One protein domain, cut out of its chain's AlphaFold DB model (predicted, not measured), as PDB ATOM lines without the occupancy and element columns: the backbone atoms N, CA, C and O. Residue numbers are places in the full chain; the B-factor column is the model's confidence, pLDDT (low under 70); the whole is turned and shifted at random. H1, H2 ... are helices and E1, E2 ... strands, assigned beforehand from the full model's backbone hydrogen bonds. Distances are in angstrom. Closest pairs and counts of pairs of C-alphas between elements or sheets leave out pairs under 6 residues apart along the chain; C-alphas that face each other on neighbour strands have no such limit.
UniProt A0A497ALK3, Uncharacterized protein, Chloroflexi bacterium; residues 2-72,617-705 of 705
ATOM      1  N   ILE A   2       2.802  72.983  75.116       82.75
ATOM      2  CA  ILE A   2       2.720  74.296  75.804       82.75
ATOM      3  C   ILE A   2       3.886  74.568  76.771       82.75
ATOM      4  O   ILE A   2       4.528  75.606  76.671       82.75
ATOM      5  N   LYS A   3       4.225  73.622  77.664       80.19
ATOM      6  CA  LYS A   3       5.338  73.789  78.626       80.19
ATOM      7  C   LYS A   3       6.684  74.079  77.948       80.19
ATOM      8  O   LYS A   3       7.478  74.845  78.472       80.19
ATOM      9  N   LYS A   4       6.918  73.453  76.791       84.25
ATOM     10  CA  LYS A   4       8.127  73.635  75.982       84.25
ATOM     11  C   LYS A   4       8.161  75.053  75.403       84.25
ATOM     12  O   LYS A   4       9.079  75.801  75.698       84.25
ATOM     13  N   ALA A   5       7.100  75.444  74.694       88.94
ATOM     14  CA  ALA A   5       6.974  76.782  74.115       88.94
ATOM     15  C   ALA A   5       7.107  77.890  75.175       88.94
ATOM     16  O   ALA A   5       7.799  78.878  74.971       88.94
ATOM     17  N   PHE A   6       6.508  77.694  76.349       90.25
ATOM     18  CA  PHE A   6       6.628  78.634  77.458       90.25
ATOM     19  C   PHE A   6       8.076  78.788  77.959       90.25
ATOM     20  O   PHE A   6       8.533  79.905  78.187       90.25
ATOM     21  N   LEU A   7       8.824  77.686  78.090       91.38
ATOM     22  CA  LEU A   7      10.240  77.722  78.470       91.38
ATOM     23  C   LEU A   7      11.139  78.317  77.376       91.38
ATOM     24  O   LEU A   7      12.126  78.974  77.709       91.38
ATOM     25  N   GLU A   8      10.809  78.103  76.100       90.38
ATOM     26  CA  GLU A   8      11.478  78.734  74.952       90.38
ATOM     27  C   GLU A   8      11.327  80.258  75.022       90.38
ATOM     28  O   GLU A   8      12.337  80.955  75.094       90.38
ATOM     29  N   VAL A   9      10.095  80.760  75.157       92.44
ATOM     30  CA  VAL A   9       9.809  82.201  75.293       92.44
ATOM     31  C   VAL A   9      10.546  82.805  76.490       92.44
ATOM     32  O   VAL A   9      11.202  83.837  76.367       92.44
ATOM     33  N   LEU A  10      10.513  82.143  77.653       91.81
ATOM     34  CA  LEU A  10      11.246  82.619  78.832       91.81
ATOM     35  C   LEU A  10      12.769  82.635  78.633       91.81
ATOM     36  O   LEU A  10      13.459  83.449  79.249       91.81
ATOM     37  N   SER A  11      13.298  81.736  77.802       90.38
ATOM     38  CA  SER A  11      14.728  81.661  77.492       90.38
ATOM     39  C   SER A  11      15.173  82.726  76.496       90.38
ATOM     40  O   SER A  11      16.311  83.196  76.596       90.38
ATOM     41  N   GLU A  12      14.310  83.088  75.547       90.81
ATOM     42  CA  GLU A  12      14.536  84.164  74.575       90.81
ATOM     43  C   GLU A  12      14.532  85.531  75.262       90.81
ATOM     44  O   GLU A  12      15.468  86.309  75.072       90.81
ATOM     45  N   GLY A  13      13.563  85.762  76.149       90.06
ATOM     46  CA  GLY A  13      13.389  87.033  76.845       90.06
ATOM     47  C   GLY A  13      12.417  87.972  76.129       90.06
ATOM     48  O   GLY A  13      11.641  87.559  75.271       90.06
ATOM     49  N   ASP A  14      12.421  89.239  76.535       89.38
ATOM     50  CA  ASP A  14      11.610  90.284  75.915       89.38
ATOM     51  C   ASP A  14      12.104  90.642  74.499       89.38
ATOM     52  O   ASP A  14      13.041  90.046  73.971       89.38
ATOM     53  N   ALA A  15      11.490  91.649  73.871       87.81
ATOM     54  CA  ALA A  15      11.849  92.081  72.517       87.81
ATOM     55  C   ALA A  15      13.326  92.503  72.355       87.81
ATOM     56  O   ALA A  15      13.834  92.514  71.236       87.81
ATOM     57  N   ASN A  16      14.016  92.836  73.451       84.81
ATOM     58  CA  ASN A  16      15.436  93.178  73.461       84.81
ATOM     59  C   ASN A  16      16.310  92.019  73.973       84.81
ATOM     60  O   ASN A  16      17.502  92.216  74.192       84.81
ATOM     61  N   GLY A  17      15.744  90.833  74.218       86.81
ATOM     62  CA  GLY A  17      16.434  89.671  74.778       86.81
ATOM     63  C   GLY A  17      16.753  89.790  76.271       86.81
ATOM     64  O   GLY A  17      17.631  89.077  76.778       86.81
ATOM     65  N   ALA A  18      16.113  90.716  76.992       86.19
ATOM     66  CA  ALA A  18      16.238  90.819  78.442       86.19
ATOM     67  C   ALA A  18      15.351  89.761  79.127       86.19
ATOM     68  O   ALA A  18      14.283  89.417  78.625       86.19
ATOM     69  N   PRO A  19      15.765  89.211  80.279       88.44
ATOM     70  CA  PRO A  19      14.999  88.168  80.955       88.44
ATOM     71  C   PRO A  19      13.638  88.691  81.431       88.44
ATOM     72  O   PRO A  19      13.543  89.782  82.001       88.44
ATOM     73  N   PHE A  20      12.598  87.868  81.306       88.38
ATOM     74  CA  PHE A  20      11.337  88.143  81.985       88.38
ATOM     75  C   PHE A  20      11.524  88.072  83.502       88.38
ATOM     76  O   PHE A  20      12.125  87.140  84.038       88.38
ATOM     77  N   THR A  21      10.990  89.071  84.201       80.38
ATOM     78  CA  THR A  21      11.002  89.122  85.673       80.38
ATOM     79  C   THR A  21       9.763  88.460  86.281       80.38
ATOM     80  O   THR A  21       9.788  88.059  87.442       80.38
ATOM     81  N   PHE A  22       8.704  88.304  85.478       79.38
ATOM     82  CA  PHE A  22       7.447  87.643  85.809       79.38
ATOM     83  C   PHE A  22       6.805  87.071  84.523       79.38
ATOM     84  O   PHE A  22       6.986  87.683  83.465       79.38
ATOM     85  N   PRO A  23       6.045  85.958  84.577       79.75
ATOM     86  CA  PRO A  23       5.777  85.094  85.736       79.75
ATOM     87  C   PRO A  23       7.006  84.308  86.199       79.75
ATOM     88  O   PRO A  23       7.911  84.033  85.418       79.75
ATOM     89  N   ILE A  24       7.022  83.932  87.480       79.94
ATOM     90  CA  ILE A  24       8.045  83.048  88.048       79.94
ATOM     91  C   ILE A  24       7.590  81.597  87.837       79.94
ATOM     92  O   ILE A  24       6.628  81.165  88.479       79.94
ATOM     93  N   PRO A  25       8.241  80.815  86.957       85.56
ATOM     94  CA  PRO A  25       7.826  79.442  86.740       85.56
ATOM     95  C   PRO A  25       8.275  78.567  87.913       85.56
ATOM     96  O   PRO A  25       9.464  78.461  88.209       85.56
ATOM     97  N   THR A  26       7.321  77.912  88.571       82.25
ATOM     98  CA  THR A  26       7.595  76.997  89.685       82.25
ATOM     99  C   THR A  26       7.366  75.552  89.269       82.25
ATOM    100  O   THR A  26       6.291  75.196  88.788       82.25
ATOM    101  N   PHE A  27       8.372  74.707  89.477       82.81
ATOM    102  CA  PHE A  27       8.343  73.283  89.173       82.81
ATOM    103  C   PHE A  27       8.250  72.465  90.456       82.81
ATOM    104  O   PHE A  27       9.071  72.603  91.361       82.81
ATOM    105  N   LYS A  28       7.244  71.591  90.519       78.19
ATOM    106  CA  LYS A  28       7.047  70.658  91.628       78.19
ATOM    107  C   LYS A  28       7.934  69.422  91.438       78.19
ATOM    108  O   LYS A  28       7.920  68.802  90.370       78.19
ATOM    109  N   VAL A  29       8.702  69.073  92.465       75.06
ATOM    110  CA  VAL A  29       9.597  67.913  92.514       75.06
ATOM    111  C   VAL A  29       8.964  66.851  93.409       75.06
ATOM    112  O   VAL A  29       8.874  67.066  94.610       75.06
ATOM    113  N   PHE A  30       8.547  65.722  92.840       69.50
ATOM    114  CA  PHE A  30       7.979  64.587  93.582       69.50
ATOM    115  C   PHE A  30       8.956  63.411  93.613       69.50
ATOM    116  O   PHE A  30       9.857  63.340  92.773       69.50
ATOM    117  N   SER A  31       8.756  62.474  94.544       60.72
ATOM    118  CA  SER A  31       9.540  61.231  94.626       60.72
ATOM    119  C   SER A  31       9.393  60.365  93.366       60.72
ATOM    120  O   SER A  31      10.349  59.707  92.969       60.72
ATOM    121  N   SER A  32       8.241  60.434  92.690       50.03
ATOM    122  CA  SER A  32       7.954  59.732  91.431       50.03
ATOM    123  C   SER A  32       8.498  60.427  90.168       50.03
ATOM    124  O   SER A  32       8.485  59.852  89.077       50.03
ATOM    125  N   ASN A  33       8.968  61.678  90.268       59.81
ATOM    126  CA  ASN A  33       9.166  62.557  89.110       59.81
ATOM    127  C   ASN A  33      10.596  62.526  88.536       59.81
ATOM    128  O   ASN A  33      11.195  63.572  88.263       59.81
ATOM    129  N   ASP A  34      11.141  61.329  88.293       60.78
ATOM    130  CA  ASP A  34      12.483  61.154  87.709       60.78
ATOM    131  C   ASP A  34      12.629  61.827  86.331       60.78
ATOM    132  O   ASP A  34      13.713  62.284  85.962       60.78
ATOM    133  N   ARG A  35      11.518  62.005  85.602       64.62
ATOM    134  CA  ARG A  35      11.484  62.660  84.283       64.62
ATOM    135  C   ARG A  35      11.877  64.141  84.308       64.62
ATOM    136  O   ARG A  35      12.318  64.659  83.281       64.62
ATOM    137  N   LEU A  36      11.739  64.840  85.442       71.62
ATOM    138  CA  LEU A  36      12.223  66.223  85.578       71.62
ATOM    139  C   LEU A  36      13.756  66.286  85.516       71.62
ATOM    140  O   LEU A  36      14.320  67.280  85.065       71.62
ATOM    141  N   PHE A  37      14.422  65.216  85.944       79.50
ATOM    142  CA  PHE A  37      15.876  65.092  85.975       79.50
ATOM    143  C   PHE A  37      16.430  64.301  84.776       79.50
ATOM    144  O   PHE A  37      17.631  64.069  84.690       79.50
ATOM    145  N   ASP A  38      15.577  63.920  83.821       77.56
ATOM    146  CA  ASP A  38      15.980  63.247  82.586       77.56
ATOM    147  C   ASP A  38      16.182  64.263  81.446       77.56
ATOM    148  O   ASP A  38      15.271  64.581  80.676       77.56
ATOM    149  N   ILE A  39      17.387  64.839  81.370       76.12
ATOM    150  CA  ILE A  39      17.762  65.839  80.349       76.12
ATOM    151  C   ILE A  39      17.822  65.225  78.933       76.12
ATOM    152  O   ILE A  39      17.641  65.931  77.927       76.12
ATOM    153  N   GLU A  40      18.088  63.924  78.828       71.19
ATOM    154  CA  GLU A  40      18.279  63.236  77.549       71.19
ATOM    155  C   GLU A  40      16.942  62.782  76.956       71.19
ATOM    156  O   GLU A  40      16.665  63.087  75.791       71.19
ATOM    157  N   GLY A  41      16.064  62.183  77.763       71.12
ATOM    158  CA  GLY A  41      14.759  61.673  77.339       71.12
ATOM    159  C   GLY A  41      13.637  62.713  77.258       71.12
ATOM    160  O   GLY A  41      12.588  62.430  76.677       71.12
ATOM    161  N   SER A  42      13.826  63.940  77.770       81.12
ATOM    162  CA  SER A  42      12.787  64.984  77.769       81.12
ATOM    163  C   SER A  42      13.266  66.334  77.225       81.12
ATOM    164  O   SER A  42      14.090  67.033  77.816       81.12
ATOM    165  N   SER A  43      12.665  66.773  76.112       81.75
ATOM    166  CA  SER A  43      12.917  68.107  75.537       81.75
ATOM    167  C   SER A  43      12.513  69.252  76.476       81.75
ATOM    168  O   SER A  43      13.168  70.293  76.481       81.75
ATOM    169  N   VAL A  44      11.485  69.046  77.306       85.38
ATOM    170  CA  VAL A  44      11.047  70.007  78.330       85.38
ATOM    171  C   VAL A  44      12.082  70.105  79.448       85.38
ATOM    172  O   VAL A  44      12.445  71.211  79.834       85.38
ATOM    173  N   SER A  45      12.599  68.967  79.929       87.62
ATOM    174  CA  SER A  45      13.662  68.937  80.944       87.62
ATOM    175  C   SER A  45      14.909  69.668  80.447       87.62
ATOM    176  O   SER A  45      15.437  70.559  81.112       87.62
ATOM    177  N   ARG A  46      15.327  69.390  79.209       88.75
ATOM    178  CA  ARG A  46      16.478  70.055  78.589       88.75
ATOM    179  C   ARG A  46      16.351  71.578  78.567       88.75
ATOM    180  O   ARG A  46      17.336  72.258  78.842       88.75
ATOM    181  N   GLN A  47      15.174  72.101  78.234       89.94
ATOM    182  CA  GLN A  47      14.926  73.545  78.207       89.94
ATOM    183  C   GLN A  47      14.796  74.152  79.594       89.94
ATOM    184  O   GLN A  47      15.317  75.236  79.828       89.94
ATOM    185  N   LEU A  48      14.160  73.440  80.524       92.25
ATOM    186  CA  LEU A  48      14.061  73.857  81.916       92.25
ATOM    187  C   LEU A  48      15.448  74.092  82.512       92.25
ATOM    188  O   LEU A  48      15.714  75.154  83.080       92.25
ATOM    189  N   TRP A  49      16.346  73.120  82.361       93.19
ATOM    190  CA  TRP A  49      17.687  73.221  82.924       93.19
ATOM    191  C   TRP A  49      18.566  74.213  82.165       93.19
ATOM    192  O   TRP A  49      19.410  74.851  82.789       93.19
ATOM    193  N   GLU A  50      18.333  74.430  80.867       92.12
ATOM    194  CA  GLU A  50      19.000  75.508  80.130       92.12
ATOM    195  C   GLU A  50      18.565  76.896  80.622       92.12
ATOM    196  O   GLU A  50      19.413  77.735  80.921       92.12
ATOM    197  N   LEU A  51      17.260  77.124  80.799       92.62
ATOM    198  CA  LEU A  51      16.725  78.372  81.345       92.62
ATOM    199  C   LEU A  51      17.228  78.623  82.773       92.62
ATOM    200  O   LEU A  51      17.663  79.732  83.100       92.62
ATOM    201  N   THR A  52      17.198  77.580  83.610       93.06
ATOM    202  CA  THR A  52      17.687  77.621  84.994       93.06
ATOM    203  C   THR A  52      19.162  77.992  85.024       93.06
ATOM    204  O   THR A  52      19.544  78.915  85.728       93.06
ATOM    205  N   ARG A  53      19.991  77.350  84.202       92.25
ATOM    206  CA  ARG A  53      21.418  77.659  84.092       92.25
ATOM    207  C   ARG A  53      21.679  79.092  83.610       92.25
ATOM    208  O   ARG A  53      22.576  79.748  84.126       92.25
ATOM    209  N   LYS A  54      20.913  79.575  82.624       90.25
ATOM    210  CA  LYS A  54      21.106  80.891  81.987       90.25
ATOM    211  C   LYS A  54      20.735  82.050  82.914       90.25
ATOM    212  O   LYS A  54      21.490  83.004  83.039       90.25
ATOM    213  N   THR A  55      19.561  81.985  83.537       89.94
ATOM    214  CA  THR A  55      18.983  83.128  84.271       89.94
ATOM    215  C   THR A  55      18.599  82.795  85.705       89.94
ATOM    216  O   THR A  55      18.348  83.693  86.502       89.94
ATOM    217  N   GLY A  56      18.511  81.511  86.042       90.06
ATOM    218  CA  GLY A  56      17.938  81.058  87.298       90.06
ATOM    219  C   GLY A  56      16.421  81.161  87.364       90.06
ATOM    220  O   GLY A  56      15.890  80.780  88.397       90.06
ATOM    221  N   ALA A  57      15.716  81.649  86.327       89.69
ATOM    222  CA  ALA A  57      14.287  82.007  86.371       89.69
ATOM    223  C   ALA A  57      13.361  80.991  87.083       89.69
ATOM    224  O   ALA A  57      12.522  81.441  87.866       89.69
ATOM    225  N   PRO A  58      13.525  79.667  86.910       90.56
ATOM    226  CA  PRO A  58      12.688  78.671  87.568       90.56
ATOM    227  C   PRO A  58      12.966  78.460  89.054       90.56
ATOM    228  O   PRO A  58      14.103  78.513  89.520       90.56
ATOM    229  N   TYR A  59      11.888  78.171  89.777       87.62
ATOM    230  CA  TYR A  59      11.889  77.783  91.184       87.62
ATOM    231  C   TYR A  59      11.516  76.311  91.298       87.62
ATOM    232  O   TYR A  59      10.758  75.793  90.474       87.62
ATOM    233  N   PHE A  60      12.003  75.646  92.340       86.94
ATOM    234  CA  PHE A  60      11.778  74.223  92.559       86.94
ATOM    235  C   PHE A  60      11.172  73.999  93.937       86.94
ATOM    236  O   PHE A  60      11.825  74.277  94.938       86.94
ATOM    237  N   ALA A  61       9.934  73.502  93.977       81.81
ATOM    238  CA  ALA A  61       9.181  73.180  95.191       81.81
ATOM    239  C   ALA A  61       9.235  71.685  95.486       81.81
ATOM    240  O   ALA A  61       9.040  70.866  94.588       81.81
ATOM    241  N   ASN A  62       9.554  71.341  96.730       75.75
ATOM    242  CA  ASN A  62       9.909  69.995  97.136       75.75
ATOM    243  C   ASN A  62       8.715  69.268  97.736       75.75
ATOM    244  O   ASN A  62       8.202  69.645  98.788       75.75
ATOM    245  N   TYR A  63       8.319  68.195  97.070       69.50
ATOM    246  CA  TYR A  63       7.247  67.296  97.468       69.50
ATOM    247  C   TYR A  63       7.770  65.864  97.632       69.50
ATOM    248  O   TYR A  63       6.987  64.929  97.610       69.50
ATOM    249  N   THR A  64       9.086  65.644  97.780       64.75
ATOM    250  CA  THR A  64       9.630  64.281  97.941       64.75
ATOM    251  C   THR A  64       9.375  63.679  99.319       64.75
ATOM    252  O   THR A  64       9.278  62.465  99.436       64.75
ATOM    253  N   ASN A  65       9.281  64.521 100.349       49.62
ATOM    254  CA  ASN A  65       9.013  64.125 101.739       49.62
ATOM    255  C   ASN A  65       7.559  64.315 102.160       49.62
ATOM    256  O   ASN A  65       7.208  64.113 103.320       49.62
ATOM    257  N   ARG A  66       6.727  64.744 101.223       45.66
ATOM    258  CA  ARG A  66       5.293  64.798 101.413       45.66
ATOM    259  C   ARG A  66       4.760  63.603 100.651       45.66
ATOM    260  O   ARG A  66       5.175  63.436  99.501       45.66
ATOM    261  N   PRO A  67       3.913  62.755 101.253       37.12
ATOM    262  CA  PRO A  67       3.089  61.881 100.442       37.12
ATOM    263  C   PRO A  67       2.537  62.749  99.306       37.12
ATOM    264  O   PRO A  67       2.086  63.869  99.565       37.12
ATOM    265  N   GLU A  68       2.580  62.272  98.059       38.16
ATOM    266  CA  GLU A  68       1.824  62.906  96.961       38.16
ATOM    267  C   GLU A  68       0.354  63.154  97.379       38.16
ATOM    268  O   GLU A  68      -0.315  64.034  96.840       38.16
ATOM    269  N   ASP A  69      -0.046  62.444  98.438       38.16
ATOM    270  CA  ASP A  69      -1.340  62.316  99.058       38.16
ATOM    271  C   ASP A  69      -1.579  63.162 100.324       38.16
ATOM    272  O   ASP A  69      -2.708  63.195 100.792       38.16
ATOM    273  N   SER A  70      -0.611  63.912 100.882       34.16
ATOM    274  CA  SER A  70      -0.845  64.708 102.120       34.16
ATOM    275  C   SER A  70      -1.651  66.002 101.892       34.16
ATOM    276  O   SER A  70      -1.531  66.977 102.625       34.16
ATOM    277  N   ALA A  71      -2.364  66.042 100.773       36.09
ATOM    278  CA  ALA A  71      -3.275  67.076 100.302       36.09
ATOM    279  C   ALA A  71      -4.460  66.429  99.549       36.09
ATOM    280  O   ALA A  71      -5.118  67.090  98.743       36.09
ATOM    281  N   ILE A  72      -4.672  65.123  99.743       37.09
ATOM    282  CA  ILE A  72      -5.784  64.361  99.189       37.09
ATOM    283  C   ILE A  72      -6.764  64.144 100.331       37.09
ATOM    284  O   ILE A  72      -6.519  63.335 101.218       37.09
ATOM    285  N   PHE A 617      20.390  79.784  95.995       87.50
ATOM    286  CA  PHE A 617      21.770  79.345  95.803       87.50
ATOM    287  C   PHE A 617      22.496  80.337  94.890       87.50
ATOM    288  O   PHE A 617      22.307  80.319  93.670       87.50
ATOM    289  N   TYR A 618      23.281  81.233  95.484       87.06
ATOM    290  CA  TYR A 618      23.984  82.294  94.763       87.06
ATOM    291  C   TYR A 618      25.292  81.811  94.150       87.06
ATOM    292  O   TYR A 618      26.164  81.306  94.858       87.06
ATOM    293  N   THR A 619      25.464  82.050  92.851       85.06
ATOM    294  CA  THR A 619      26.708  81.742  92.136       85.06
ATOM    295  C   THR A 619      27.081  82.838  91.140       85.06
ATOM    296  O   THR A 619      26.225  83.535  90.591       85.06
ATOM    297  N   SER A 620      28.382  83.001  90.932       77.25
ATOM    298  CA  SER A 620      28.982  83.893  89.937       77.25
ATOM    299  C   SER A 620      29.728  83.123  88.843       77.25
ATOM    300  O   SER A 620      30.353  83.738  87.983       77.25
ATOM    301  N   GLU A 621      29.679  81.788  88.871       80.75
ATOM    302  CA  GLU A 621      30.412  80.918  87.954       80.75
ATOM    303  C   GLU A 621      29.505  80.371  86.850       80.75
ATOM    304  O   GLU A 621      28.301  80.163  87.026       80.75
ATOM    305  N   VAL A 622      30.099  80.105  85.685       82.44
ATOM    306  CA  VAL A 622      29.397  79.423  84.597       82.44
ATOM    307  C   VAL A 622      29.328  77.935  84.924       82.44
ATOM    308  O   VAL A 622      30.325  77.222  84.837       82.44
ATOM    309  N   MET A 623      28.134  77.451  85.252       87.56
ATOM    310  CA  MET A 623      27.853  76.020  85.363       87.56
ATOM    311  C   MET A 623      27.160  75.521  84.097       87.56
ATOM    312  O   MET A 623      26.431  76.274  83.448       87.56
ATOM    313  N   ASP A 624      27.363  74.252  83.740       90.06
ATOM    314  CA  ASP A 624      26.544  73.579  82.734       90.06
ATOM    315  C   ASP A 624      25.203  73.117  83.335       90.06
ATOM    316  O   ASP A 624      25.035  72.997  84.552       90.06
ATOM    317  N   LYS A 625      24.223  72.851  82.468       90.38
ATOM    318  CA  LYS A 625      22.854  72.507  82.884       90.38
ATOM    319  C   LYS A 625      22.768  71.198  83.676       90.38
ATOM    320  O   LYS A 625      21.889  71.071  84.523       90.38
ATOM    321  N   VAL A 626      23.673  70.247  83.434       90.31
ATOM    322  CA  VAL A 626      23.700  68.951  84.129       90.31
ATOM    323  C   VAL A 626      24.176  69.153  85.566       90.31
ATOM    324  O   VAL A 626      23.549  68.646  86.495       90.31
ATOM    325  N   ARG A 627      25.217  69.965  85.781       90.69
ATOM    326  CA  ARG A 627      25.666  70.335  87.135       90.69
ATOM    327  C   ARG A 627      24.596  71.094  87.916       90.69
ATOM    328  O   ARG A 627      24.352  70.758  89.072       90.69
ATOM    329  N   VAL A 628      23.925  72.065  87.289       91.88
ATOM    330  CA  VAL A 628      22.820  72.812  87.924       91.88
ATOM    331  C   VAL A 628      21.684  71.869  88.327       91.88
ATOM    332  O   VAL A 628      21.192  71.944  89.453       91.88
ATOM    333  N   MET A 629      21.315  70.933  87.451       91.75
ATOM    334  CA  MET A 629      20.319  69.906  87.750       91.75
ATOM    335  C   MET A 629      20.716  69.053  88.958       91.75
ATOM    336  O   MET A 629      19.913  68.887  89.876       91.75
ATOM    337  N   PHE A 630      21.936  68.510  88.984       89.12
ATOM    338  CA  PHE A 630      22.393  67.675  90.098       89.12
ATOM    339  C   PHE A 630      22.466  68.443  91.416       89.12
ATOM    340  O   PHE A 630      22.126  67.883  92.459       89.12
ATOM    341  N   LEU A 631      22.866  69.714  91.376       88.88
ATOM    342  CA  LEU A 631      22.858  70.594  92.539       88.88
ATOM    343  C   LEU A 631      21.438  70.754  93.092       88.88
ATOM    344  O   LEU A 631      21.210  70.469  94.266       88.88
ATOM    345  N   VAL A 632      20.476  71.143  92.250       89.56
ATOM    346  CA  VAL A 632      19.075  71.296  92.671       89.56
ATOM    347  C   VAL A 632      18.516  69.963  93.170       89.56
ATOM    348  O   VAL A 632      17.926  69.923  94.247       89.56
ATOM    349  N   LYS A 633      18.770  68.848  92.467       87.00
ATOM    350  CA  LYS A 633      18.359  67.506  92.911       87.00
ATOM    351  C   LYS A 633      18.924  67.183  94.295       87.00
ATOM    352  O   LYS A 633      18.191  66.692  95.145       87.00
ATOM    353  N   ARG A 634      20.199  67.483  94.557       85.50
ATOM    354  CA  ARG A 634      20.831  67.241  95.863       85.50
ATOM    355  C   ARG A 634      20.215  68.111  96.962       85.50
ATOM    356  O   ARG A 634      19.849  67.568  97.999       85.50
ATOM    357  N   LEU A 635      20.056  69.415  96.732       86.12
ATOM    358  CA  LEU A 635      19.465  70.344  97.705       86.12
ATOM    359  C   LEU A 635      18.035  69.939  98.094       86.12
ATOM    360  O   LEU A 635      17.658  70.006  99.260       86.12
ATOM    361  N   MET A 636      17.255  69.467  97.128       82.00
ATOM    362  CA  MET A 636      15.870  69.057  97.349       82.00
ATOM    363  C   MET A 636      15.806  67.663  97.983       82.00
ATOM    364  O   MET A 636      15.301  67.501  99.087       82.00
ATOM    365  N   VAL A 637      16.391  66.652  97.339       79.00
ATOM    366  CA  VAL A 637      16.218  65.242  97.730       79.00
ATOM    367  C   VAL A 637      17.083  64.858  98.932       79.00
ATOM    368  O   VAL A 637      16.639  64.118  99.800       79.00
ATOM    369  N   LYS A 638      18.333  65.333  99.004       78.56
ATOM    370  CA  LYS A 638      19.249  64.957 100.094       78.56
ATOM    371  C   LYS A 638      19.081  65.859 101.312       78.56
ATOM    372  O   LYS A 638      19.083  65.363 102.431       78.56
ATOM    373  N   ASN A 639      18.970  67.170 101.099       78.31
ATOM    374  CA  ASN A 639      18.883  68.146 102.191       78.31
ATOM    375  C   ASN A 639      17.441  68.476 102.605       78.31
ATOM    376  O   ASN A 639      17.254  69.172 103.601       78.31
ATOM    377  N   GLN A 640      16.439  67.951 101.889       76.81
ATOM    378  CA  GLN A 640      15.019  68.073 102.239       76.81
ATOM    379  C   GLN A 640      14.567  69.526 102.400       76.81
ATOM    380  O   GLN A 640      13.818  69.879 103.309       76.81
ATOM    381  N   LEU A 641      15.071  70.388 101.515       81.19
ATOM    382  CA  LEU A 641      14.720  71.802 101.501       81.19
ATOM    383  C   LEU A 641      13.374  71.999 100.792       81.19
ATOM    384  O   LEU A 641      13.219  71.456  99.699       81.19
ATOM    385  N   PRO A 642      12.421  72.769 101.352       76.25
ATOM    386  CA  PRO A 642      11.076  72.904 100.782       76.25
ATOM    387  C   PRO A 642      11.019  73.652  99.446       76.25
ATOM    388  O   PRO A 642      10.203  73.318  98.589       76.25
ATOM    389  N   TYR A 643      11.853  74.680  99.264       82.31
ATOM    390  CA  TYR A 643      11.813  75.529  98.075       82.31
ATOM    391  C   TYR A 643      13.200  76.089  97.755       82.31
ATOM    392  O   TYR A 643      13.847  76.721  98.597       82.31
ATOM    393  N   VAL A 644      13.672  75.855  96.532       87.38
ATOM    394  CA  VAL A 644      15.034  76.187  96.099       87.38
ATOM    395  C   VAL A 644      15.008  76.944  94.775       87.38
ATOM    396  O   VAL A 644      14.257  76.610  93.857       87.38
ATOM    397  N   ALA A 645      15.890  77.933  94.657       88.56
ATOM    398  CA  ALA A 645      16.150  78.659  93.425       88.56
ATOM    399  C   ALA A 645      17.659  78.753  93.152       88.56
ATOM    400  O   ALA A 645      18.427  79.278  93.963       88.56
ATOM    401  N   TYR A 646      18.086  78.297  91.972       91.75
ATOM    402  CA  TYR A 646      19.431  78.575  91.466       91.75
ATOM    403  C   TYR A 646      19.500  80.042  91.039       91.75
ATOM    404  O   TYR A 646      18.650  80.505  90.277       91.75
ATOM    405  N   THR A 647      20.472  80.789  91.559       90.38
ATOM    406  CA  THR A 647      20.519  82.244  91.402       90.38
ATOM    407  C   THR A 647      21.886  82.706  90.899       90.38
ATOM    408  O   THR A 647      22.744  83.101  91.696       90.38
ATOM    409  N   PRO A 648      22.106  82.672  89.574       91.31
ATOM    410  CA  PRO A 648      23.316  83.206  88.981       91.31
ATOM    411  C   PRO A 648      23.266  84.738  88.952       91.31
ATOM    412  O   PRO A 648      22.211  85.335  88.720       91.31
ATOM    413  N   THR A 649      24.416  85.385  89.129       91.50
ATOM    414  CA  THR A 649      24.579  86.798  88.762       91.50
ATOM    415  C   THR A 649      25.040  86.875  87.310       91.50
ATOM    416  O   THR A 649      26.169  86.513  86.983       91.50
ATOM    417  N   PHE A 650      24.162  87.351  86.432       91.88
ATOM    418  CA  PHE A 650      24.429  87.476  85.000       91.88
ATOM    419  C   PHE A 650      24.317  88.929  84.540       91.88
ATOM    420  O   PHE A 650      23.908  89.818  85.282       91.88
ATOM    421  N   LYS A 651      24.730  89.181  83.304       92.44
ATOM    422  CA  LYS A 651      24.900  90.512  82.733       92.44
ATOM    423  C   LYS A 651      23.962  90.693  81.547       92.44
ATOM    424  O   LYS A 651      23.778  89.772  80.751       92.44
ATOM    425  N   VAL A 652      23.378  91.882  81.421       93.06
ATOM    426  CA  VAL A 652      22.440  92.239  80.348       93.06
ATOM    427  C   VAL A 652      22.883  93.548  79.702       93.06
ATOM    428  O   VAL A 652      23.165  94.536  80.386       93.06
ATOM    429  N   CYS A 653      22.951  93.551  78.374       92.62
ATOM    430  CA  CYS A 653      23.132  94.740  77.564       92.62
ATOM    431  C   CYS A 653      21.782  95.457  77.412       92.62
ATOM    432  O   CYS A 653      20.809  94.815  77.022       92.62
ATOM    433  N   PRO A 654      21.707  96.782  77.620       87.94
ATOM    434  CA  PRO A 654      20.473  97.539  77.397       87.94
ATOM    435  C   PRO A 654      19.948  97.514  75.951       87.94
ATOM    436  O   PRO A 654      18.823  97.937  75.722       87.94
ATOM    437  N   VAL A 655      20.775  97.087  74.987       89.50
ATOM    438  CA  VAL A 655      20.439  97.050  73.551       89.50
ATOM    439  C   VAL A 655      20.308  95.617  73.037       89.50
ATOM    440  O   VAL A 655      19.387  95.325  72.291       89.50
ATOM    441  N   HIS A 656      21.224  94.729  73.433       89.94
ATOM    442  CA  HIS A 656      21.334  93.374  72.870       89.94
ATOM    443  C   HIS A 656      20.901  92.258  73.832       89.94
ATOM    444  O   HIS A 656      21.080  91.081  73.533       89.94
ATOM    445  N   GLY A 657      20.379  92.610  75.009       91.38
ATOM    446  CA  GLY A 657      19.813  91.638  75.939       91.38
ATOM    447  C   GLY A 657      20.854  90.836  76.707       91.38
ATOM    448  O   GLY A 657      21.915  91.341  77.079       91.38
ATOM    449  N   TYR A 658      20.516  89.592  77.036       91.94
ATOM    450  CA  TYR A 658      21.358  88.706  77.836       91.94
ATOM    451  C   TYR A 658      22.778  88.560  77.257       91.94
ATOM    452  O   TYR A 658      22.962  88.062  76.151       91.94
ATOM    453  N   ALA A 659      23.793  88.925  78.045       91.31
ATOM    454  CA  ALA A 659      25.196  88.886  77.634       91.31
ATOM    455  C   ALA A 659      25.965  87.671  78.183       91.31
ATOM    456  O   ALA A 659      26.910  87.205  77.547       91.31
ATOM    457  N   GLY A 660      25.579  87.148  79.352       89.94
ATOM    458  CA  GLY A 660      26.246  86.009  79.991       89.94
ATOM    459  C   GLY A 660      26.591  86.231  81.462       89.94
ATOM    460  O   GLY A 660      26.308  87.279  82.034       89.94
ATOM    461  N   ILE A 661      27.225  85.234  82.073       89.19
ATOM    462  CA  ILE A 661      27.779  85.296  83.434       89.19
ATOM    463  C   ILE A 661      29.270  85.640  83.322       89.19
ATOM    464  O   ILE A 661      29.946  85.123  82.435       89.19
ATOM    465  N   GLY A 662      29.770  86.531  84.185       85.25
ATOM    466  CA  GLY A 662      31.186  86.934  84.195       85.25
ATOM    467  C   GLY A 662      31.638  87.771  82.988       85.25
ATOM    468  O   GLY A 662      32.827  87.832  82.697       85.25
ATOM    469  N   ILE A 663      30.704  88.391  82.255       88.56
ATOM    470  CA  ILE A 663      31.014  89.233  81.091       88.56
ATOM    471  C   ILE A 663      31.049  90.708  81.504       88.56
ATOM    472  O   ILE A 663      30.072  91.225  82.041       88.56
ATOM    473  N   GLU A 664      32.145  91.406  81.209       87.94
ATOM    474  CA  GLU A 664      32.303  92.821  81.588       87.94
ATOM    475  C   GLU A 664      31.727  93.804  80.558       87.94
ATOM    476  O   GLU A 664      31.113  94.809  80.921       87.94
ATOM    477  N   ARG A 665      31.873  93.509  79.260       92.81
ATOM    478  CA  ARG A 665      31.392  94.364  78.159       92.81
ATOM    479  C   ARG A 665      30.595  93.576  77.132       92.81
ATOM    480  O   ARG A 665      30.875  92.406  76.878       92.81
ATOM    481  N   CYS A 666      29.603  94.229  76.528       92.50
ATOM    482  CA  CYS A 666      28.809  93.632  75.456       92.50
ATOM    483  C   CYS A 666      29.708  93.268  74.267       92.50
ATOM    484  O   CYS A 666      30.460  94.116  73.790       92.50
ATOM    485  N   LYS A 667      29.598  92.034  73.764       91.25
ATOM    486  CA  LYS A 667      30.386  91.570  72.612       91.25
ATOM    487  C   LYS A 667      29.987  92.262  71.306       91.25
ATOM    488  O   LYS A 667      30.833  92.416  70.437       91.25
ATOM    489  N   ASP A 668      28.741  92.725  71.210       91.06
ATOM    490  CA  ASP A 668      28.189  93.287  69.974       91.06
ATOM    491  C   ASP A 668      28.336  94.819  69.881       91.06
ATOM    492  O   ASP A 668      28.571  95.345  68.800       91.06
ATOM    493  N   CYS A 669      28.228  95.567  70.996       93.31
ATOM    494  CA  CYS A 669      28.390  97.041  70.995       93.31
ATOM    495  C   CYS A 669      29.460  97.599  71.943       93.31
ATOM    496  O   CYS A 669      29.603  98.818  72.032       93.31
ATOM    497  N   GLY A 670      30.160  96.773  72.724       91.75
ATOM    498  CA  GLY A 670      31.197  97.229  73.663       91.75
ATOM    499  C   GLY A 670      30.702  98.036  74.875       91.75
ATOM    500  O   GLY A 670      31.517  98.428  75.717       91.75
ATOM    501  N   ARG A 671      29.387  98.281  74.996       91.88
ATOM    502  CA  ARG A 671      28.778  99.006  76.125       91.88
ATOM    503  C   ARG A 671      28.945  98.255  77.444       91.88
ATOM    504  O   ARG A 671      29.069  97.027  77.467       91.88
ATOM    505  N   GLU A 672      28.894  99.016  78.533       92.31
ATOM    506  CA  GLU A 672      28.809  98.471  79.886       92.31
ATOM    507  C   GLU A 672      27.521  97.670  80.077       92.31
ATOM    508  O   GLU A 672      26.462  97.989  79.525       92.31
ATOM    509  N   LEU A 673      27.642  96.599  80.852       93.19
ATOM    510  CA  LEU A 673      26.573  95.650  81.101       93.19
ATOM    511  C   LEU A 673      26.005  95.829  82.506       93.19
ATOM    512  O   LEU A 673      26.732  96.064  83.470       93.19
ATOM    513  N   VAL A 674      24.695  95.643  82.634       91.62
ATOM    514  CA  VAL A 674      23.993  95.736  83.915       91.62
ATOM    515  C   VAL A 674      23.940  94.356  84.562       91.62
ATOM    516  O   VAL A 674      23.585  93.379  83.903       91.62
ATOM    517  N   ASN A 675      24.267  94.269  85.854       91.19
ATOM    518  CA  ASN A 675      24.102  93.039  86.627       91.19
ATOM    519  C   ASN A 675      22.614  92.758  86.865       91.19
ATOM    520  O   ASN A 675      21.869  93.642  87.285       91.19
ATOM    521  N   TYR A 676      22.207  91.514  86.657       91.56
ATOM    522  CA  TYR A 676      20.901  90.968  86.996       91.56
ATOM    523  C   TYR A 676      21.102  89.805  87.964       91.56
ATOM    524  O   TYR A 676      21.931  88.924  87.738       91.56
ATOM    525  N   THR A 677      20.357  89.820  89.065       89.25
ATOM    526  CA  THR A 677      20.369  88.754  90.074       89.25
ATOM    527  C   THR A 677      19.098  88.830  90.925       89.25
ATOM    528  O   THR A 677      18.291  89.752  90.758       89.25
ATOM    529  N   ARG A 678      18.913  87.880  91.850       83.69
ATOM    530  CA  ARG A 678      17.875  87.968  92.890       83.69
ATOM    531  C   ARG A 678      18.478  88.440  94.201       83.69
ATOM    532  O   ARG A 678      19.551  88.008  94.607       83.69
ATOM    533  N   VAL A 679      17.745  89.264  94.931       68.75
ATOM    534  CA  VAL A 679      18.098  89.581  96.325       68.75
ATOM    535  C   VAL A 679      17.073  88.984  97.276       68.75
ATOM    536  O   VAL A 679      17.463  88.351  98.246       68.75
ATOM    537  N   VAL A 680      15.788  89.102  96.938       62.09
ATOM    538  CA  VAL A 680      14.681  88.818  97.863       62.09
ATOM    539  C   VAL A 680      13.480  88.119  97.210       62.09
ATOM    540  O   VAL A 680      12.527  87.798  97.903       62.09
ATOM    541  N   GLY A 681      13.529  87.773  95.916       65.12
ATOM    542  CA  GLY A 681      12.485  86.907  95.344       65.12
ATOM    543  C   GLY A 681      12.257  86.958  93.838       65.12
ATOM    544  O   GLY A 681      11.617  86.064  93.315       65.12
ATOM    545  N   TYR A 682      12.767  87.942  93.103       74.88
ATOM    546  CA  TYR A 682      12.694  87.943  91.636       74.88
ATOM    547  C   TYR A 682      13.967  88.517  91.033       74.88
ATOM    548  O   TYR A 682      14.762  89.177  91.709       74.88
ATOM    549  N   ILE A 683      14.189  88.197  89.761       86.00
ATOM    550  CA  ILE A 683      15.346  88.676  89.011       86.00
ATOM    551  C   ILE A 683      15.105  90.146  88.684       86.00
ATOM    552  O   ILE A 683      14.049  90.511  88.171       86.00
ATOM    553  N   ARG A 684      16.082  91.001  88.977       87.50
ATOM    554  CA  ARG A 684      16.015  92.434  88.672       87.50
ATOM    555  C   ARG A 684      17.417  93.003  88.454       87.50
ATOM    556  O   ARG A 684      18.386  92.450  88.982       87.50
ATOM    557  N   PRO A 685      17.535  94.113  87.708       90.19
ATOM    558  CA  PRO A 685      18.801  94.814  87.573       90.19
ATOM    559  C   PRO A 685      19.254  95.379  88.926       90.19
ATOM    560  O   PRO A 685      18.448  95.967  89.656       90.19
ATOM    561  N   THR A 686      20.549  95.269  89.233       88.69
ATOM    562  CA  THR A 686      21.141  95.794  90.479       88.69
ATOM    563  C   THR A 686      21.019  97.312  90.593       88.69
ATOM    564  O   THR A 686      20.985  97.844  91.696       88.69
ATOM    565  N   THR A 687      20.877  98.021  89.471       87.12
ATOM    566  CA  THR A 687      20.637  99.473  89.435       87.12
ATOM    567  C   THR A 687      19.296  99.880  90.043       87.12
ATOM    568  O   THR A 687      19.111 101.042  90.385       87.12
ATOM    569  N   ARG A 688      18.354  98.940  90.198       86.56
ATOM    570  CA  ARG A 688      17.071  99.177  90.872       86.56
ATOM    571  C   ARG A 688      17.093  98.785  92.349       86.56
ATOM    572  O   ARG A 688      16.025  98.757  92.954       86.56
ATOM    573  N   PHE A 689      18.230  98.396  92.921       86.81
ATOM    574  CA  PHE A 689      18.284  97.989  94.327       86.81
ATOM    575  C   PHE A 689      18.211  99.212  95.229       86.81
ATOM    576  O   PHE A 689      18.808 100.248  94.940       86.81
ATOM    577  N   ASN A 690      17.486  99.088  96.340       85.62
ATOM    578  CA  ASN A 690      17.592 100.082  97.400       85.62
ATOM    579  C   ASN A 690      18.985  99.998  98.068       85.62
ATOM    580  O   ASN A 690      19.682  98.993  97.896       85.62
ATOM    581  N   PRO A 691      19.413 101.019  98.833       85.19
ATOM    582  CA  PRO A 691      20.771 101.055  99.378       85.19
ATOM    583  C   PRO A 691      21.120  99.850 100.269       85.19
ATOM    584  O   PRO A 691      22.221  99.309 100.166       85.19
ATOM    585  N   GLY A 692      20.165  99.361 101.071       84.31
ATOM    586  CA  GLY A 692      20.338  98.151 101.882       84.31
ATOM    587  C   GLY A 692      20.478  96.879 101.040       84.31
ATOM    588  O   GLY A 692      21.373  96.082 101.285       84.31
ATOM    589  N   GLN A 693      19.663  96.709  99.994       86.19
ATOM    590  CA  GLN A 693      19.770  95.587  99.049       86.19
ATOM    591  C   GLN A 693      21.090  95.608  98.274       86.19
ATOM    592  O   GLN A 693      21.693  94.560  98.047       86.19
ATOM    593  N   LEU A 694      21.544  96.793  97.860       87.44
ATOM    594  CA  LEU A 694      22.825  96.951  97.181       87.44
ATOM    595  C   LEU A 694      23.975  96.584  98.120       87.44
ATOM    596  O   LEU A 694      24.894  95.879  97.711       87.44
ATOM    597  N   ARG A 695      23.902  96.995  99.389       88.81
ATOM    598  CA  ARG A 695      24.882  96.597 100.399       88.81
ATOM    599  C   ARG A 695      24.849  95.094 100.668       88.81
ATOM    600  O   ARG A 695      25.901  94.475 100.644       88.81
ATOM    601  N   GLN A 696      23.664  94.504 100.807       86.44
ATOM    602  CA  GLN A 696      23.491  93.060 100.957       86.44
ATOM    603  C   GLN A 696      24.083  92.286  99.768       86.44
ATOM    604  O   GLN A 696      24.681  91.233  99.956       86.44
ATOM    605  N   PHE A 697      23.937  92.806  98.546       87.19
ATOM    606  CA  PHE A 697      24.564  92.241  97.352       87.19
ATOM    607  C   PHE A 697      26.097  92.338  97.391       87.19
ATOM    608  O   PHE A 697      26.761  91.392  96.979       87.19
ATOM    609  N   MET A 698      26.653  93.450  97.886       86.00
ATOM    610  CA  MET A 698      28.104  93.648  98.004       86.00
ATOM    611  C   MET A 698      28.742  92.810  99.118       86.00
ATOM    612  O   MET A 698      29.847  92.316  98.934       86.00
ATOM    613  N   ASP A 699      28.056  92.638 100.249       87.12
ATOM    614  CA  ASP A 699      28.549  91.847 101.387       87.12
ATOM    615  C   ASP A 699      28.485  90.334 101.121       87.12
ATOM    616  O   ASP A 699      29.119  89.540 101.813       87.12
ATOM    617  N   ARG A 700      27.706  89.912 100.120       86.62
ATOM    618  CA  ARG A 700      27.399  88.505  99.881       86.62
ATOM    619  C   ARG A 700      28.610  87.700  99.420       86.62
ATOM    620  O   ARG A 700      29.265  88.050  98.437       86.62
ATOM    621  N   ARG A 701      28.806  86.527 100.030       81.38
ATOM    622  CA  ARG A 701      29.724  85.509  99.502       81.38
ATOM    623  C   ARG A 701      29.023  84.607  98.489       81.38
ATOM    624  O   ARG A 701      27.925  84.108  98.725       81.38
ATOM    625  N   TYR A 702      29.673  84.395  97.349       74.81
ATOM    626  CA  TYR A 702      29.201  83.475  96.316       74.81
ATOM    627  C   TYR A 702      29.659  82.052  96.624       74.81
ATOM    628  O   TYR A 702      30.775  81.838  97.096       74.81
ATOM    629  N   SER A 703      28.789  81.079  96.358       66.31
ATOM    630  CA  SER A 703      29.152  79.667  96.475       66.31
ATOM    631  C   SER A 703      29.930  79.245  95.227       66.31
ATOM    632  O   SER A 703      29.461  79.473  94.109       66.31
ATOM    633  N   SER A 704      31.106  78.644  95.417       57.62
ATOM    634  CA  SER A 704      31.825  77.923  94.359       57.62
ATOM    635  C   SER A 704      31.158  76.564  94.131       57.62
ATOM    636  O   SER A 704      30.715  75.939  95.101       57.62
ATOM    637  N   ALA A 705      31.041  76.150  92.868       47.44
ATOM    638  CA  ALA A 705      30.329  74.932  92.466       47.44
ATOM    639  C   ALA A 705      30.965  73.623  92.963       47.44
ATOM    640  O   ALA A 705      32.212  73.551  93.037       47.44
TER     641      ALA A 705
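Overview. This is residues 2 to 72 and 617 to 705 of the 705 residues of an uncharacterized protein of Chloroflexi bacterium (UniProt A0A497ALK3). Two small twisted sheets of four strands follow each other end to end, with E4 of the first running on into E5 of the second; H4 covers one face of the first sheet, and H3 sits by the joint of the two sheets with H1 at its side. H5 lies off to one side, and the tail of residues 64 to 72 and the loop of residues 662 to 673 lie at opposite ends of the long axis. The printed part has 160 residues, with five named helices and eight named strands in the order H1 E1 H2 H3 E2 E3 H4 E4 E5 E6 E7 E8 H5. The first sheet runs E1 E2 E4 E3 and is mixed, the second E6 E5 E7 E8 and is antiparallel; the class is mixed, helices and strands. The whole is compact, with a radius of gyration of the C-alphas of 16.3 A, and spans 52 by 34 by 27 A.

Along the chain. The first sheet holds E1, residues 26 to 30, E2, residues 59 to 63, E4, residues 643 to 648 and 16.6 A long, and E3, residues 617 to 619. The second holds E6, residues 657 to 661, E5, residues 650 to 653, E7, residues 674 to 678 and 13.4 A long, and E8, residues 683 to 685. H1, residues 2 to 12, is 15.4 A long and begins at C-alpha 2 (2.720, 74.296, 75.804). H2 is residues 34 to 37, H3 residues 43 to 55, 18.4 A, and H4 residues 625 to 638, 19.1 A. H5, residues 691 to 699, ends at C-alpha 699 (28.549, 91.847, 101.387).

Arrangement. E1 and E2 are parallel, with N 27 and O 59 2.8 A apart; E2 and E4 are antiparallel, with N 60 and O 644 at 2.9 A; E4 and E3 are parallel, with N 647 and O 617 at 2.8 A. E1, H2 H3, E2 and E3, H4, E4 are strand-helix-strand units, parallel neighbour strands with helices between, both right-handed crossovers. H3 and H4 on one face of this sheet make two layers; H4 lies over E2 and E4 at a height of 9.0 A. H3, the hub, touches H4 about perpendicular at 87 degrees, closest at the C-alphas of Trp 49 and Lys 625, 5.2 A. It touches H1 at a shallow tilt of 28 degrees, the same way, closest at the C-alphas of Lys 4 and Val 44, 5.2 A. H2 only grazes the first sheet and only just touches H3, with 3 pairs of C-alphas within 8 A, only at the corner. E4 runs on into E5 at 53 degrees. E5 and E6 form a hairpin, with N 653 and O 657 at 2.8 A; E7 is antiparallel to E5, with N 676 and O 650 at 2.8 A, and forms a hairpin with E8, with N 684 and O 677 at 3.1 A. H5 touches no helix and is on neither sheet. In H1, H3, H4 and H5 every O i to N i+4 pair is within hydrogen-bond range; H2 is too short for such a pair.

Size, cuts and confidence. The C-alphas farthest apart, of Ile 72 and Gly 670, are 55.7 A apart. Residues 73 to 616 are not printed, and C-alphas 72 and 617 are 31.5 A apart across the cut. The links H1 to E1 and E6 to E7 are long. The mean pLDDT of the printed part is 82.1; residues 30 to 35, 63 to 72, 679 to 681 and 703 to 705 are under 70.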